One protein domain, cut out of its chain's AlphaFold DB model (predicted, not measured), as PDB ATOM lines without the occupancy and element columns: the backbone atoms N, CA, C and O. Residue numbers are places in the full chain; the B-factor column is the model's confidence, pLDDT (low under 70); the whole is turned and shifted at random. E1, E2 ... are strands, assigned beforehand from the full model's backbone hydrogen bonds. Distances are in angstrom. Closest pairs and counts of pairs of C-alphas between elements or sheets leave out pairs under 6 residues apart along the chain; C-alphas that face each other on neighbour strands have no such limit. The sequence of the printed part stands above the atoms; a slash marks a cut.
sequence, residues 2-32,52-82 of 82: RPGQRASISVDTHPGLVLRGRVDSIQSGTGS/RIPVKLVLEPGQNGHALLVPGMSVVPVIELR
ATOM      1  N   ARG A   2     195.164 130.669  18.727       94.38
ATOM      2  CA  ARG A   2     194.207 131.679  18.235       94.38
ATOM      3  C   ARG A   2     193.761 132.631  19.358       94.38
ATOM      4  O   ARG A   2     193.804 132.220  20.520       94.38
ATOM      5  N   PRO A   3     193.303 133.856  19.035       96.44
ATOM      6  CA  PRO A   3     192.643 134.735  19.998       96.44
ATOM      7  C   PRO A   3     191.535 134.025  20.785       96.44
ATOM      8  O   PRO A   3     190.830 133.166  20.255       96.44
ATOM      9  N   GLY A   4     191.409 134.373  22.065       95.94
ATOM     10  CA  GLY A   4     190.446 133.797  23.005       95.94
ATOM     11  C   GLY A   4     190.916 132.540  23.744       95.94
ATOM     12  O   GLY A   4     190.268 132.145  24.708       95.94
ATOM     13  N   GLN A   5     192.034 131.917  23.355       97.56
ATOM     14  CA  GLN A   5     192.576 130.769  24.096       97.56
ATOM     15  C   GLN A   5     193.047 131.167  25.494       97.56
ATOM     16  O   GLN A   5     193.645 132.230  25.665       97.56
ATOM     17  N   ARG A   6     192.796 130.299  26.481       97.69
ATOM     18  CA  ARG A   6     193.219 130.505  27.870       97.69
ATOM     19  C   ARG A   6     194.733 130.395  28.012       97.69
ATOM     20  O   ARG A   6     195.379 129.618  27.305       97.69
ATOM     21  N   ALA A   7     195.272 131.161  28.950       97.75
ATOM     22  CA  ALA A   7     196.673 131.131  29.324       97.75
ATOM     23  C   ALA A   7     196.843 131.199  30.847       97.75
ATOM     24  O   ALA A   7     196.153 131.963  31.523       97.75
ATOM     25  N   SER A   8     197.803 130.439  31.367       97.25
ATOM     26  CA  SER A   8     198.321 130.573  32.729       97.25
ATOM     27  C   SER A   8     199.683 131.254  32.689       97.25
ATOM     28  O   SER A   8     200.516 130.912  31.850       97.25
ATOM     29  N   ILE A   9     199.917 132.216  33.576       96.50
ATOM     30  CA  ILE A   9     201.109 133.066  33.577       96.50
ATOM     31  C   ILE A   9     201.752 132.994  34.962       96.50
ATOM     32  O   ILE A   9     201.190 133.501  35.931       96.50
ATOM     33  N   SER A  10     202.924 132.371  35.045       96.00
ATOM     34  CA  SER A  10     203.730 132.323  36.270       96.00
ATOM     35  C   SER A  10     204.710 133.491  36.297       96.00
ATOM     36  O   SER A  10     205.321 133.795  35.274       96.00
ATOM     37  N   VAL A  11     204.868 134.147  37.447       94.38
ATOM     38  CA  VAL A  11     205.721 135.340  37.589       94.38
ATOM     39  C   VAL A  11     207.023 134.977  38.295       94.38
ATOM     40  O   VAL A  11     206.988 134.491  39.422       94.38
ATOM     41  N   ASP A  12     208.166 135.257  37.668       93.50
ATOM     42  CA  ASP A  12     209.479 134.804  38.161       93.50
ATOM     43  C   ASP A  12     209.803 135.330  39.568       93.50
ATOM     44  O   ASP A  12     210.400 134.634  40.386       93.50
ATOM     45  N   THR A  13     209.379 136.557  39.875       92.56
ATOM     46  CA  THR A  13     209.616 137.200  41.176       92.56
ATOM     47  C   THR A  13     208.616 136.797  42.261       92.56
ATOM     48  O   THR A  13     208.823 137.143  43.421       92.56
ATOM     49  N   HIS A  14     207.546 136.076  41.913       90.75
ATOM     50  CA  HIS A  14     206.510 135.634  42.850       90.75
ATOM     51  C   HIS A  14     206.272 134.122  42.706       90.75
ATOM     52  O   HIS A  14     205.273 133.703  42.112       90.75
ATOM     53  N   PRO A  15     207.170 133.275  43.243       88.94
ATOM     54  CA  PRO A  15     207.009 131.827  43.183       88.94
ATOM     55  C   PRO A  15     205.650 131.379  43.740       88.94
ATOM     56  O   PRO A  15     205.251 131.775  44.833       88.94
ATOM     57  N   GLY A  16     204.931 130.555  42.978       88.19
ATOM     58  CA  GLY A  16     203.595 130.063  43.338       88.19
ATOM     59  C   GLY A  16     202.433 130.969  42.913       88.19
ATOM     60  O   GLY A  16     201.293 130.506  42.900       88.19
ATOM     61  N   LEU A  17     202.692 132.213  42.496       91.12
ATOM     62  CA  LEU A  17     201.669 133.064  41.893       91.12
ATOM     63  C   LEU A  17     201.438 132.650  40.435       91.12
ATOM     64  O   LEU A  17     202.329 132.772  39.593       91.12
ATOM     65  N   VAL A  18     200.216 132.208  40.135       93.94
ATOM     66  CA  VAL A  18     199.770 131.898  38.772       93.94
ATOM     67  C   VAL A  18     198.588 132.786  38.423       93.94
ATOM     68  O   VAL A  18     197.515 132.675  39.016       93.94
ATOM     69  N   LEU A  19     198.785 133.652  37.435       95.06
ATOM     70  CA  LEU A  19     197.753 134.536  36.918       95.06
ATOM     71  C   LEU A  19     197.042 133.899  35.732       95.06
ATOM     72  O   LEU A  19     197.639 133.168  34.938       95.06
ATOM     73  N   ARG A  20     195.760 134.218  35.590       96.81
ATOM     74  CA  ARG A  20     194.936 133.785  34.464       96.81
ATOM     75  C   ARG A  20     194.828 134.881  33.420       96.81
ATOM     76  O   ARG A  20     194.738 136.072  33.722       96.81
ATOM     77  N   GLY A  21     194.828 134.470  32.166       96.69
ATOM     78  CA  GLY A  21     194.695 135.369  31.041       96.69
ATOM     79  C   GLY A  21     194.197 134.653  29.804       96.69
ATOM     80  O   GLY A  21     193.870 133.464  29.807       96.69
ATOM     81  N   ARG A  22     194.170 135.403  28.713       97.50
ATOM     82  CA  ARG A  22     193.771 134.914  27.401       97.50
ATOM     83  C   ARG A  22     194.625 135.527  26.307       97.50
ATOM     84  O   ARG A  22     195.128 136.643  26.449       97.50
ATOM     85  N   VAL A  23     194.754 134.803  25.202       97.94
ATOM     86  CA  VAL A  23     195.336 135.331  23.970       97.94
ATOM     87  C   VAL A  23     194.426 136.438  23.449       97.94
ATOM     88  O   VAL A  23     193.264 136.195  23.131       97.94
ATOM     89  N   ASP A  24     194.957 137.651  23.370       97.44
ATOM     90  CA  ASP A  24     194.270 138.802  22.786       97.44
ATOM     91  C   ASP A  24     194.518 138.830  21.278       97.44
ATOM     92  O   ASP A  24     193.589 138.784  20.478       97.44
ATOM     93  N   SER A  25     195.794 138.814  20.888       95.62
ATOM     94  CA  SER A  25     196.195 138.864  19.486       95.62
ATOM     95  C   SER A  25     197.525 138.163  19.230       95.62
ATOM     96  O   SER A  25     198.345 137.946  20.126       95.62
ATOM     97  N   ILE A  26     197.718 137.789  17.968       94.94
ATOM     98  CA  ILE A  26     198.948 137.206  17.434       94.94
ATOM     99  C   ILE A  26     199.359 138.107  16.276       94.94
ATOM    100  O   ILE A  26     198.549 138.370  15.386       94.94
ATOM    101  N   GLN A  27     200.588 138.613  16.294       91.38
ATOM    102  CA  GLN A  27     201.044 139.543  15.266       91.38
ATOM    103  C   GLN A  27     201.231 138.824  13.920       91.38
ATOM    104  O   GLN A  27     201.772 137.723  13.864       91.38
ATOM    105  N   SER A  28     200.836 139.459  12.813       84.75
ATOM    106  CA  SER A  28     200.922 138.881  11.457       84.75
ATOM    107  C   SER A  28     202.342 138.834  10.865       84.75
ATOM    108  O   SER A  28     202.508 138.591   9.673       84.75
ATOM    109  N   GLY A  29     203.379 139.079  11.666       81.69
ATOM    110  CA  GLY A  29     204.771 139.081  11.224       81.69
ATOM    111  C   GLY A  29     205.747 139.100  12.396       81.69
ATOM    112  O   GLY A  29     205.363 139.281  13.551       81.69
ATOM    113  N   THR A  30     207.023 138.882  12.095       81.75
ATOM    114  CA  THR A  30     208.088 138.795  13.100       81.75
ATOM    115  C   THR A  30     208.641 140.183  13.412       81.75
ATOM    116  O   THR A  30     208.586 141.080  12.571       81.75
ATOM    117  N   GLY A  31     209.214 140.374  14.604       73.06
ATOM    118  CA  GLY A  31     209.730 141.690  15.017       73.06
ATOM    119  C   GLY A  31     210.752 142.299  14.044       73.06
ATOM    120  O   GLY A  31     210.782 143.510  13.858       73.06
ATOM    121  N   SER A  32     211.532 141.468  13.344       72.50
ATOM    122  CA  SER A  32     212.516 141.920  12.349       72.50
ATOM    123  C   SER A  32     211.890 142.608  11.131       72.50
ATOM    124  O   SER A  32     212.498 143.521  10.583       72.50
ATOM    125  N   ARG A  52     210.721 135.142  15.817       90.00
ATOM    126  CA  ARG A  52     209.636 135.015  16.797       90.00
ATOM    127  C   ARG A  52     208.423 135.814  16.345       90.00
ATOM    128  O   ARG A  52     208.575 136.947  15.887       90.00
ATOM    129  N   ILE A  53     207.244 135.216  16.501       92.06
ATOM    130  CA  ILE A  53     205.950 135.866  16.291       92.06
ATOM    131  C   ILE A  53     205.443 136.338  17.658       92.06
ATOM    132  O   ILE A  53     205.219 135.494  18.530       92.06
ATOM    133  N   PRO A  54     205.292 137.654  17.878       94.19
ATOM    134  CA  PRO A  54     204.752 138.174  19.128       94.19
ATOM    135  C   PRO A  54     203.308 137.725  19.373       94.19
ATOM    136  O   PRO A  54     202.467 137.739  18.469       94.19
ATOM    137  N   VAL A  55     203.026 137.361  20.623       96.00
ATOM    138  CA  VAL A  55     201.689 137.017  21.117       96.00
ATOM    139  C   VAL A  55     201.373 137.946  22.277       96.00
ATOM    140  O   VAL A  55     202.134 138.017  23.241       96.00
ATOM    141  N   LYS A  56     200.250 138.656  22.188       96.31
ATOM    142  CA  LYS A  56     199.767 139.519  23.262       96.31
ATOM    143  C   LYS A  56     198.796 138.736  24.139       96.31
ATOM    144  O   LYS A  56     197.790 138.215  23.653       96.31
ATOM    145  N   LEU A  57     199.094 138.683  25.433       97.06
ATOM    146  CA  LEU A  57     198.216 138.125  26.457       97.06
ATOM    147  C   LEU A  57     197.574 139.262  27.249       97.06
ATOM    148  O   LEU A  57     198.236 140.246  27.575       97.06
ATOM    149  N   VAL A  58     196.291 139.116  27.567       96.75
ATOM    150  CA  VAL A  58     195.567 140.019  28.465       96.75
ATOM    151  C   VAL A  58     195.128 139.220  29.681       96.75
ATOM    152  O   VAL A  58     194.573 138.129  29.546       96.75
ATOM    153  N   LEU A  59     195.409 139.761  30.864       96.25
ATOM    154  CA  LEU A  59     194.991 139.176  32.131       96.25
ATOM    155  C   LEU A  59     193.470 139.243  32.275       96.25
ATOM    156  O   LEU A  59     192.831 140.193  31.816       96.25
ATOM    157  N   GLU A  60     192.887 138.241  32.923       95.25
ATOM    158  CA  GLU A  60     191.476 138.298  33.295       95.25
ATOM    159  C   GLU A  60     191.238 139.407  34.344       95.25
ATOM    160  O   GLU A  60     192.163 139.782  35.078       95.25
ATOM    161  N   PRO A  61     190.013 139.958  34.437       93.12
ATOM    162  CA  PRO A  61     189.693 140.981  35.427       93.12
ATOM    163  C   PRO A  61     190.079 140.556  36.851       93.12
ATOM    164  O   PRO A  61     189.841 139.423  37.264       93.12
ATOM    165  N   GLY A  62     190.693 141.471  37.604       90.19
ATOM    166  CA  GLY A  62     191.092 141.243  38.999       90.19
ATOM    167  C   GLY A  62     192.387 140.445  39.202       90.19
ATOM    168  O   GLY A  62     192.904 140.431  40.314       90.19
ATOM    169  N   GLN A  63     192.975 139.854  38.154       91.06
ATOM    170  CA  GLN A  63     194.188 139.031  38.293       91.06
ATOM    171  C   GLN A  63     195.436 139.829  38.708       91.06
ATOM    172  O   GLN A  63     196.345 139.264  39.298       91.06
ATOM    173  N   ASN A  64     195.482 141.141  38.456       87.94
ATOM    174  CA  ASN A  64     196.573 142.015  38.913       87.94
ATOM    175  C   ASN A  64     196.096 143.081  39.917       87.94
ATOM    176  O   ASN A  64     196.562 144.217  39.886       87.94
ATOM    177  N   GLY A  65     195.126 142.744  40.774       77.50
ATOM    178  CA  GLY A  65     194.462 143.711  41.661       77.50
ATOM    179  C   GLY A  65     195.391 144.459  42.626       77.50
ATOM    180  O   GLY A  65     195.152 145.624  42.919       77.50
ATOM    181  N   HIS A  66     196.481 143.828  43.066       77.94
ATOM    182  CA  HIS A  66     197.482 144.451  43.942       77.94
ATOM    183  C   HIS A  66     198.672 145.058  43.178       77.94
ATOM    184  O   HIS A  66     199.691 145.355  43.793       77.94
ATOM    185  N   ALA A  67     198.567 145.214  41.851       77.69
ATOM    186  CA  ALA A  67     199.646 145.699  40.984       77.69
ATOM    187  C   ALA A  67     200.974 144.928  41.153       77.69
ATOM    188  O   ALA A  67     202.057 145.498  41.054       77.69
ATOM    189  N   LEU A  68     200.883 143.615  41.396       82.31
ATOM    190  CA  LEU A  68     202.039 142.727  41.584       82.31
ATOM    191  C   LEU A  68     202.882 142.598  40.312       82.31
ATOM    192  O   LEU A  68     204.088 142.374  40.385       82.31
ATOM    193  N   LEU A  69     202.245 142.735  39.146       90.12
ATOM    194  CA  LEU A  69     202.929 142.872  37.870       90.12
ATOM    195  C   LEU A  69     203.121 144.339  37.504       90.12
ATOM    196  O   LEU A  69     202.145 145.080  37.340       90.12
ATOM    197  N   VAL A  70     204.379 144.703  37.266       90.31
ATOM    198  CA  VAL A  70     204.811 145.987  36.712       90.31
ATOM    199  C   VAL A  70     205.513 145.790  35.357       90.31
ATOM    200  O   VAL A  70     205.998 144.692  35.060       90.31
ATOM    201  N   PRO A  71     205.574 146.827  34.499       92.38
ATOM    202  CA  PRO A  71     206.288 146.749  33.228       92.38
ATOM    203  C   PRO A  71     207.755 146.335  33.398       92.38
ATOM    204  O   PRO A  71     208.453 146.831  34.278       92.38
ATOM    205  N   GLY A  72     208.225 145.444  32.524       92.69
ATOM    206  CA  GLY A  72     209.605 144.944  32.525       92.69
ATOM    207  C   GLY A  72     209.823 143.640  33.298       92.69
ATOM    208  O   GLY A  72     210.906 143.070  33.205       92.69
ATOM    209  N   MET A  73     208.815 143.132  34.013       94.31
ATOM    210  CA  MET A  73     208.917 141.842  34.699       94.31
ATOM    211  C   MET A  73     208.868 140.659  33.732       94.31
ATOM    212  O   MET A  73     208.089 140.644  32.775       94.31
ATOM    213  N   SER A  74     209.669 139.642  34.039       95.88
ATOM    214  CA  SER A  74     209.663 138.362  33.337       95.88
ATOM    215  C   SER A  74     208.569 137.439  33.867       95.88
ATOM    216  O   SER A  74     208.258 137.420  35.062       95.88
ATOM    217  N   VAL A  75     207.979 136.676  32.950       96.06
ATOM    218  CA  VAL A  75     206.944 135.683  33.236       96.06
ATOM    219  C   VAL A  75     207.126 134.462  32.342       96.06
ATOM    220  O   VAL A  75     207.643 134.566  31.226       96.06
ATOM    221  N   VAL A  76     206.604 133.324  32.791       97.31
ATOM    222  CA  VAL A  76     206.497 132.094  32.005       97.31
ATOM    223  C   VAL A  76     205.022 131.846  31.666       97.31
ATOM    224  O   VAL A  76     204.256 131.418  32.532       97.31
ATOM    225  N   PRO A  77     204.588 132.126  30.421       96.75
ATOM    226  CA  PRO A  77     203.225 131.861  29.982       96.75
ATOM    227  C   PRO A  77     203.071 130.450  29.397       96.75
ATOM    228  O   PRO A  77     203.917 129.971  28.642       96.75
ATOM    229  N   VAL A  78     201.930 129.817  29.663       97.62
ATOM    230  CA  VAL A  78     201.494 128.557  29.046       97.62
ATOM    231  C   VAL A  78     200.105 128.768  28.455       97.62
ATOM    232  O   VAL A  78     199.206 129.232  29.150       97.62
ATOM    233  N   ILE A  79     199.929 128.452  27.170       97.62
ATOM    234  CA  ILE A  79     198.668 128.641  26.437       97.62
ATOM    235  C   ILE A  79     198.031 127.281  26.162       97.62
ATOM    236  O   ILE A  79     198.672 126.381  25.617       97.62
ATOM    237  N   GLU A  80     196.750 127.148  26.493       95.81
ATOM    238  CA  GLU A  80     195.973 125.940  26.236       95.81
ATOM    239  C   GLU A  80     195.546 125.888  24.762       95.81
ATOM    240  O   GLU A  80     194.865 126.782  24.257       95.81
ATOM    241  N   LEU A  81     195.961 124.833  24.049       93.00
ATOM    242  CA  LEU A  81     195.706 124.701  22.611       93.00
ATOM    243  C   LEU A  81     194.432 123.926  22.246       93.00
ATOM    244  O   LEU A  81     194.063 123.952  21.072       93.00
ATOM    245  N   ARG A  82     193.803 123.244  23.210       73.19
ATOM    246  CA  ARG A  82     192.643 122.366  22.992       73.19
ATOM    247  C   ARG A  82     191.326 123.130  23.040       73.19
ATOM    248  O   ARG A  82     191.188 124.001  23.925       73.19
TER     249      ARG A  82
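AT A GLANCE: This is residues 2 to 32 and 52 to 82 of the 82 residues of an uncharacterized protein of Candidatus Rokubacteria bacterium (UniProt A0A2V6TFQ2). The domain is one strongly twisted sheet of four strands, E3, E2, E1 and E4, curled like part of a barrel and left open between its edge strands E3 and E4. A long stretch with no named element, residues 60 to 74, loops over the open side from E3 to E4, and the stretch 27 to 32 leads away from the far end of E2. The 62 printed residues hold four named strands, E1, E2, E3 and E4 along the chain, and no named helix; the sheet is antiparallel throughout. The class is all strand, though under half of the residues, 25 of 62, are in named elements. The whole is only just compact, close to loose, with a radius of gyration of the C-alphas of 12.2 A and spans of 33 by 27 by 17 A.

IN THESE COORDINATES: The longest strand is E2, residues 18 to 26, which measures 22.0 A from first to last C-alpha and bends by 51 degrees at Arg 22, C-alpha at (193.771, 134.914, 27.401). E1, residues 6 to 11, begins with C-alpha 6 at (193.219, 130.505, 27.870) and is 16.6 A long. E3 is residues 55 to 59, 13.1 A. E4, residues 75 to 79, is 12.8 A long and ends with C-alpha 79 at (198.668, 128.641, 26.437).

HOW THE PARTS SIT: The inner strands E2 and E1 form a hairpin, antiparallel at 124 degrees between their directions; the C-alphas of Arg 22 and Arg 6, which face each other, are 4.5 A apart, and N 9 and O 19 are within hydrogen-bond range at 2.8 A. E3 is the antiparallel neighbour of E2, at 137 degrees; C-alphas 59 and 21 face each other at 4.0 A, and N 22 and O 58 are 2.9 A apart. E4 is the antiparallel neighbour of E1, at 162 degrees; C-alphas 9 and 77 face each other at 4.3 A, and N 78 and O 8 are 2.8 A apart. The edge strands E3 and E4 are apart, with no C-alpha of the one within 8 A of the other. From edge to edge the strands' lines turn by 82 degrees and the way across the sheet turns by 104 degrees.

THE WHOLE: The two C-alphas farthest apart, those of Ser 32 and His 66, are 35.1 A from each other. Residues 33 to 51 are not printed, and C-alphas 32 and 52 stand 8.7 A apart across this cut, which falls in the link from E2 to E3. The link from E1 to E2 is short, with 6 residues; that from E3 to E4 is long, with 15. The mean pLDDT of the printed part is 91.8, and no printed residue is under 70.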